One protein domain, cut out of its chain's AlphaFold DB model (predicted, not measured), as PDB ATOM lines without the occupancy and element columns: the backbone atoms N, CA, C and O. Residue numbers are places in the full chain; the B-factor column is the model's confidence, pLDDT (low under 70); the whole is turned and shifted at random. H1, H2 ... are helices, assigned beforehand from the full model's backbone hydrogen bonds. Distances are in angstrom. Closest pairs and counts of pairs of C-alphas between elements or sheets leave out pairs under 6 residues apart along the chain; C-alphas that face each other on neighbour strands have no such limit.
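This is residues 2 to 51 of the 275 residues of a protein of Nitrospirae bacterium (UniProt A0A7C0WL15). This is a domain of little regular structure: one longer helix, H1, with a mostly unnamed chain that turns after it, folds back and leads to a short second helix, H2, on the side of H1's first residues. The tail of residues 2 to 8 runs on past H1's beginning and makes part of the length. The printed part has 50 residues, with two named helices and no named strand; the class is all helix, with 18 residues in named elements. It is only just compact, close to loose, with a radius of gyration of the C-alphas of 11.2 A, and spans 36 by 18 by 16 A.

H1, residues 9 to 21, measures 18.5 A from C-alpha 9 at (-13.961, 1.080, -27.407) to C-alpha 21. H2, residues 39 to 43, ends at C-alpha 43 at (-18.832, -0.261, -36.826).

H1 only just touches H2, with residues 9 to 13 alone and 3 pairs of C-alphas within 8 A; the closest C-alphas, of Thr 13 and Leu 42, are 7.0 A apart. In H1 and H2 every O i to N i+4 pair is within hydrogen-bond range.

The C-alphas of Asp 2 and Gly 23, the two farthest apart, are 36.1 A apart. The printed part has no cut, and the link from H1 to H2, 17 residues, is long. Mean pLDDT of the printed part is 77.4; residues 2 to 4, 31, 45 to 49 and 51 are under 70.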
ATOM      1  N   ASP A   2       1.319 -11.379 -26.867       51.38
ATOM      2  CA  ASP A   2       0.780 -11.776 -25.578       51.38
ATOM      3  C   ASP A   2       1.500 -10.937 -24.503       51.38
ATOM      4  O   ASP A   2       2.732 -10.963 -24.478       51.38
ATOM      5  N   PRO A   3       0.792 -10.100 -23.720       66.00
ATOM      6  CA  PRO A   3      -0.644  -9.851 -23.807       66.00
ATOM      7  C   PRO A   3      -1.040  -9.049 -25.066       66.00
ATOM      8  O   PRO A   3      -0.254  -8.251 -25.598       66.00
ATOM      9  N   PRO A   4      -2.280  -9.212 -25.565       69.44
ATOM     10  CA  PRO A   4      -2.811  -8.381 -26.637       69.44
ATOM     11  C   PRO A   4      -2.859  -6.907 -26.222       69.44
ATOM     12  O   PRO A   4      -3.449  -6.552 -25.204       69.44
ATOM     13  N   ARG A   5      -2.298  -6.018 -27.046       76.94
ATOM     14  CA  ARG A   5      -2.437  -4.565 -26.867       76.94
ATOM     15  C   ARG A   5      -3.743  -4.101 -27.510       76.94
ATOM     16  O   ARG A   5      -3.805  -3.953 -28.727       76.94
ATOM     17  N   GLN A   6      -4.787  -3.907 -26.706       79.44
ATOM     18  CA  GLN A   6      -6.101  -3.441 -27.165       79.44
ATOM     19  C   GLN A   6      -6.382  -2.025 -26.649       79.44
ATOM     20  O   GLN A   6      -6.186  -1.746 -25.467       79.44
ATOM     21  N   ARG A   7      -6.845  -1.127 -27.527       84.38
ATOM     22  CA  ARG A   7      -7.427   0.160 -27.106       84.38
ATOM     23  C   ARG A   7      -8.856  -0.076 -26.611       84.38
ATOM     24  O   ARG A   7      -9.469  -1.065 -26.991       84.38
ATOM     25  N   LYS A   8      -9.377   0.784 -25.739       86.12
ATOM     26  CA  LYS A   8     -10.753   0.638 -25.248       86.12
ATOM     27  C   LYS A   8     -11.759   1.196 -26.276       86.12
ATOM     28  O   LYS A   8     -11.423   2.192 -26.927       86.12
ATOM     29  N   PRO A   9     -12.965   0.610 -26.436       83.00
ATOM     30  CA  PRO A   9     -13.961   1.080 -27.407       83.00
ATOM     31  C   PRO A   9     -14.368   2.544 -27.236       83.00
ATOM     32  O   PRO A   9     -14.641   3.218 -28.229       83.00
ATOM     33  N   GLU A  10     -14.365   3.044 -26.003       85.44
ATOM     34  CA  GLU A  10     -14.742   4.418 -25.671       85.44
ATOM     35  C   GLU A  10     -13.719   5.409 -26.241       85.44
ATOM     36  O   GLU A  10     -14.096   6.375 -26.895       85.44
ATOM     37  N   VAL A  11     -12.425   5.096 -26.105       87.94
ATOM     38  CA  VAL A  11     -11.329   5.921 -26.642       87.94
ATOM     39  C   VAL A  11     -11.376   5.962 -28.167       87.94
ATOM     40  O   VAL A  11     -11.239   7.023 -28.766       87.94
ATOM     41  N   LEU A  12     -11.600   4.814 -28.816       87.69
ATOM     42  CA  LEU A  12     -11.726   4.780 -30.275       87.69
ATOM     43  C   LEU A  12     -12.959   5.551 -30.756       87.69
ATOM     44  O   LEU A  12     -12.907   6.206 -31.791       87.69
ATOM     45  N   THR A  13     -14.062   5.473 -30.013       85.25
ATOM     46  CA  THR A  13     -15.286   6.219 -30.317       85.25
ATOM     47  C   THR A  13     -15.035   7.720 -30.265       85.25
ATOM     48  O   THR A  13     -15.380   8.410 -31.219       85.25
ATOM     49  N   GLU A  14     -14.395   8.203 -29.206       88.88
ATOM     50  CA  GLU A  14     -14.038   9.613 -29.049       88.88
ATOM     51  C   GLU A  14     -13.105  10.095 -30.172       88.88
ATOM     52  O   GLU A  14     -13.351  11.128 -30.787       88.88
ATOM     53  N   GLU A  15     -12.074   9.318 -30.518       89.75
ATOM     54  CA  GLU A  15     -11.170   9.645 -31.630       89.75
ATOM     55  C   GLU A  15     -11.890   9.694 -32.988       89.75
ATOM     56  O   GLU A  15     -11.591  10.566 -33.811       89.75
ATOM     57  N   ILE A  16     -12.847   8.790 -33.226       86.69
ATOM     58  CA  ILE A  16     -13.666   8.780 -34.446       86.69
ATOM     59  C   ILE A  16     -14.539  10.036 -34.521       86.69
ATOM     60  O   ILE A  16     -14.572  10.670 -35.577       86.69
ATOM     61  N   GLU A  17     -15.229  10.408 -33.439       86.94
ATOM     62  CA  GLU A  17     -16.077  11.606 -33.436       86.94
ATOM     63  C   GLU A  17     -15.242  12.889 -33.568       86.94
ATOM     64  O   GLU A  17     -15.533  13.717 -34.427       86.94
ATOM     65  N   ASN A  18     -14.116  13.000 -32.856       90.25
ATOM     66  CA  ASN A  18     -13.199  14.140 -32.973       90.25
ATOM     67  C   ASN A  18     -12.658  14.333 -34.401       90.25
ATOM     68  O   ASN A  18     -12.457  15.459 -34.862       90.25
ATOM     69  N   ALA A  19     -12.374  13.243 -35.120       88.56
ATOM     70  CA  ALA A  19     -11.948  13.318 -36.516       88.56
ATOM     71  C   ALA A  19     -13.091  13.782 -37.435       88.56
ATOM     72  O   ALA A  19     -12.860  14.542 -38.378       88.56
ATOM     73  N   ARG A  20     -14.325  13.366 -37.144       83.31
ATOM     74  CA  ARG A  20     -15.521  13.743 -37.908       83.31
ATOM     75  C   ARG A  20     -15.922  15.192 -37.722       83.31
ATOM     76  O   ARG A  20     -16.248  15.834 -38.714       83.31
ATOM     77  N   GLU A  21     -15.841  15.719 -36.504       89.12
ATOM     78  CA  GLU A  21     -16.060  17.146 -36.233       89.12
ATOM     79  C   GLU A  21     -15.111  18.030 -37.058       89.12
ATOM     80  O   GLU A  21     -15.451  19.149 -37.433       89.12
ATOM     81  N   LYS A  22     -13.943  17.492 -37.428       91.88
ATOM     82  CA  LYS A  22     -12.953  18.132 -38.308       91.88
ATOM     83  C   LYS A  22     -13.156  17.832 -39.800       91.88
ATOM     84  O   LYS A  22     -12.311  18.200 -40.613       91.88
ATOM     85  N   GLY A  23     -14.227  17.130 -40.175       86.44
ATOM     86  CA  GLY A  23     -14.521  16.733 -41.556       86.44
ATOM     87  C   GLY A  23     -13.578  15.668 -42.133       86.44
ATOM     88  O   GLY A  23     -13.495  15.518 -43.354       86.44
ATOM     89  N   LEU A  24     -12.840  14.934 -41.293       82.81
ATOM     90  CA  LEU A  24     -11.860  13.942 -41.737       82.81
ATOM     91  C   LEU A  24     -12.496  12.565 -41.960       82.81
ATOM     92  O   LEU A  24     -13.400  12.133 -41.244       82.81
ATOM     93  N   LYS A  25     -11.961  11.824 -42.937       76.12
ATOM     94  CA  LYS A  25     -12.266  10.399 -43.119       76.12
ATOM     95  C   LYS A  25     -11.413   9.567 -42.166       76.12
ATOM     96  O   LYS A  25     -10.200   9.751 -42.107       76.12
ATOM     97  N   VAL A  26     -12.038   8.614 -41.483       76.50
ATOM     98  CA  VAL A  26     -11.355   7.691 -40.566       76.50
ATOM     99  C   VAL A  26     -11.204   6.327 -41.227       76.50
ATOM    100  O   VAL A  26     -12.159   5.825 -41.813       76.50
ATOM    101  N   GLY A  27     -10.015   5.731 -41.125       77.06
ATOM    102  CA  GLY A  27      -9.749   4.349 -41.517       77.06
ATOM    103  C   GLY A  27      -9.218   3.553 -40.328       77.06
ATOM    104  O   GLY A  27      -8.272   3.978 -39.671       77.06
ATOM    105  N   LEU A  28      -9.820   2.396 -40.054       75.62
ATOM    106  CA  LEU A  28      -9.396   1.505 -38.973       75.62
ATOM    107  C   LEU A  28      -8.462   0.422 -39.513       75.62
ATOM    108  O   LEU A  28      -8.811  -0.288 -40.457       75.62
ATOM    109  N   ILE A  29      -7.291   0.281 -38.892       73.06
ATOM    110  CA  ILE A  29      -6.294  -0.738 -39.232       73.06
ATOM    111  C   ILE A  29      -5.975  -1.531 -37.969       73.06
ATOM    112  O   ILE A  29      -5.590  -0.965 -36.948       73.06
ATOM    113  N   ALA A  30      -6.115  -2.852 -38.044       72.56
ATOM    114  CA  ALA A  30      -5.738  -3.761 -36.972       72.56
ATOM    115  C   ALA A  30      -5.151  -5.052 -37.562       72.56
ATOM    116  O   ALA A  30      -5.659  -5.521 -38.583       72.56
ATOM    117  N   PRO A  31      -4.140  -5.669 -36.915       66.44
ATOM    118  CA  PRO A  31      -3.622  -6.976 -37.328       66.44
ATOM    119  C   PRO A  31      -4.696  -8.074 -37.348       66.44
ATOM    120  O   PRO A  31      -4.642  -8.973 -38.178       66.44
ATOM    121  N   SER A  32      -5.680  -7.985 -36.446       73.31
ATOM    122  CA  SER A  32      -6.838  -8.878 -36.399       73.31
ATOM    123  C   SER A  32      -8.067  -8.109 -35.914       73.31
ATOM    124  O   SER A  32      -8.384  -8.073 -34.725       73.31
ATOM    125  N   LEU A  33      -8.752  -7.430 -36.840       73.88
ATOM    126  CA  LEU A  33      -9.934  -6.620 -36.516       73.88
ATOM    127  C   LEU A  33     -11.061  -7.470 -35.897       73.88
ATOM    128  O   LEU A  33     -11.801  -7.006 -35.034       73.88
ATOM    129  N   THR A  34     -11.141  -8.743 -36.287       73.69
ATOM    130  CA  THR A  34     -12.117  -9.719 -35.787       73.69
ATOM    131  C   THR A  34     -11.882 -10.115 -34.333       73.69
ATOM    132  O   THR A  34     -12.804 -10.587 -33.677       73.69
ATOM    133  N   GLU A  35     -10.679  -9.919 -33.794       76.25
ATOM    134  CA  GLU A  35     -10.357 -10.241 -32.399       76.25
ATOM    135  C   GLU A  35     -10.635  -9.066 -31.446       76.25
ATOM    136  O   GLU A  35     -10.767  -9.269 -30.238       76.25
ATOM    137  N   TYR A  36     -10.837  -7.850 -31.965       78.69
ATOM    138  CA  TYR A  36     -11.135  -6.669 -31.155       78.69
ATOM    139  C   TYR A  36     -12.523  -6.755 -30.507       78.69
ATOM    140  O   TYR A  36     -13.541  -6.751 -31.202       78.69
ATOM    141  N   ARG A  37     -12.605  -6.854 -29.175       77.12
ATOM    142  CA  ARG A  37     -13.883  -6.906 -28.436       77.12
ATOM    143  C   ARG A  37     -14.663  -5.596 -28.635       77.12
ATOM    144  O   ARG A  37     -14.109  -4.523 -28.452       77.12
ATOM    145  N   GLY A  38     -15.931  -5.690 -29.041       78.69
ATOM    146  CA  GLY A  38     -16.778  -4.518 -29.326       78.69
ATOM    147  C   GLY A  38     -16.667  -3.939 -30.743       78.69
ATOM    148  O   GLY A  38     -17.284  -2.916 -31.017       78.69
ATOM    149  N   ILE A  39     -15.930  -4.584 -31.661       80.00
ATOM    150  CA  ILE A  39     -15.782  -4.090 -33.042       80.00
ATOM    151  C   ILE A  39     -17.117  -3.883 -33.760       80.00
ATOM    152  O   ILE A  39     -17.283  -2.888 -34.451       80.00
ATOM    153  N   THR A  40     -18.075  -4.790 -33.579       78.38
ATOM    154  CA  THR A  40     -19.394  -4.695 -34.209       78.38
ATOM    155  C   THR A  40     -20.111  -3.430 -33.761       78.38
ATOM    156  O   THR A  40     -20.485  -2.642 -34.613       78.38
ATOM    157  N   GLY A  41     -20.180  -3.152 -32.456       78.88
ATOM    158  CA  GLY A  41     -20.771  -1.910 -31.937       78.88
ATOM    159  C   GLY A  41     -20.032  -0.636 -32.364       78.88
ATOM    160  O   GLY A  41     -20.646   0.416 -32.488       78.88
ATOM    161  N   LEU A  42     -18.726  -0.719 -32.631       78.25
ATOM    162  CA  LEU A  42     -17.947   0.415 -33.140       78.25
ATOM    163  C   LEU A  42     -18.209   0.696 -34.630       78.25
ATOM    164  O   LEU A  42     -18.108   1.841 -35.072       78.25
ATOM    165  N   LEU A  43     -18.516  -0.348 -35.401       76.88
ATOM    166  CA  LEU A  43     -18.832  -0.261 -36.826       76.88
ATOM    167  C   LEU A  43     -20.332  -0.045 -37.090       76.88
ATOM    168  O   LEU A  43     -20.695   0.420 -38.168       76.88
ATOM    169  N   ASP A  44     -21.193  -0.409 -36.141       71.94
ATOM    170  CA  ASP A  44     -22.646  -0.328 -36.262       71.94
ATOM    171  C   ASP A  44     -23.145   1.102 -36.018       71.94
ATOM    172  O   ASP A  44     -22.611   1.842 -35.194       71.94
ATOM    173  N   GLY A  45     -24.152   1.528 -36.781       60.75
ATOM    174  CA  GLY A  45     -24.792   2.842 -36.633       60.75
ATOM    175  C   GLY A  45     -23.939   4.075 -36.971       60.75
ATOM    176  O   GLY A  45     -24.458   5.190 -36.962       60.75
ATOM    177  N   LYS A  46     -22.655   3.921 -37.314       60.44
ATOM    178  CA  LYS A  46     -21.769   5.036 -37.669       60.44
ATOM    179  C   LYS A  46     -21.408   4.969 -39.151       60.44
ATOM    180  O   LYS A  46     -20.997   3.927 -39.644       60.44
ATOM    181  N   ASP A  47     -21.480   6.095 -39.869       62.94
ATOM    182  CA  ASP A  47     -20.967   6.204 -41.252       62.94
ATOM    183  C   ASP A  47     -19.419   6.185 -41.285       62.94
ATOM    184  O   ASP A  47     -18.748   7.173 -41.584       62.94
ATOM    185  N   VAL A  48     -18.818   5.099 -40.793       64.75
ATOM    186  CA  VAL A  48     -17.372   4.865 -40.762       64.75
ATOM    187  C   VAL A  48     -17.029   3.998 -41.960       64.75
ATOM    188  O   VAL A  48     -17.543   2.892 -42.121       64.75
ATOM    189  N   HIS A  49     -16.129   4.491 -42.803       65.50
ATOM    190  CA  HIS A  49     -15.560   3.685 -43.870       65.50
ATOM    191  C   HIS A  49     -14.446   2.819 -43.283       65.50
ATOM    192  O   HIS A  49     -13.481   3.327 -42.721       65.50
ATOM    193  N   PHE A  50     -14.553   1.505 -43.429       70.38
ATOM    194  CA  PHE A  50     -13.506   0.585 -43.006       70.38
ATOM    195  C   PHE A  50     -13.175  -0.383 -44.134       70.38
ATOM    196  O   PHE A  50     -13.996  -0.684 -45.000       70.38
ATOM    197  N   SER A  51     -11.935  -0.856 -44.133       66.31
ATOM    198  CA  SER A  51     -11.463  -1.853 -45.081       66.31
ATOM    199  C   SER A  51     -10.773  -2.958 -44.317       66.31
ATOM    200  O   SER A  51      -9.995  -2.685 -43.406       66.31
TER     201      SER A  51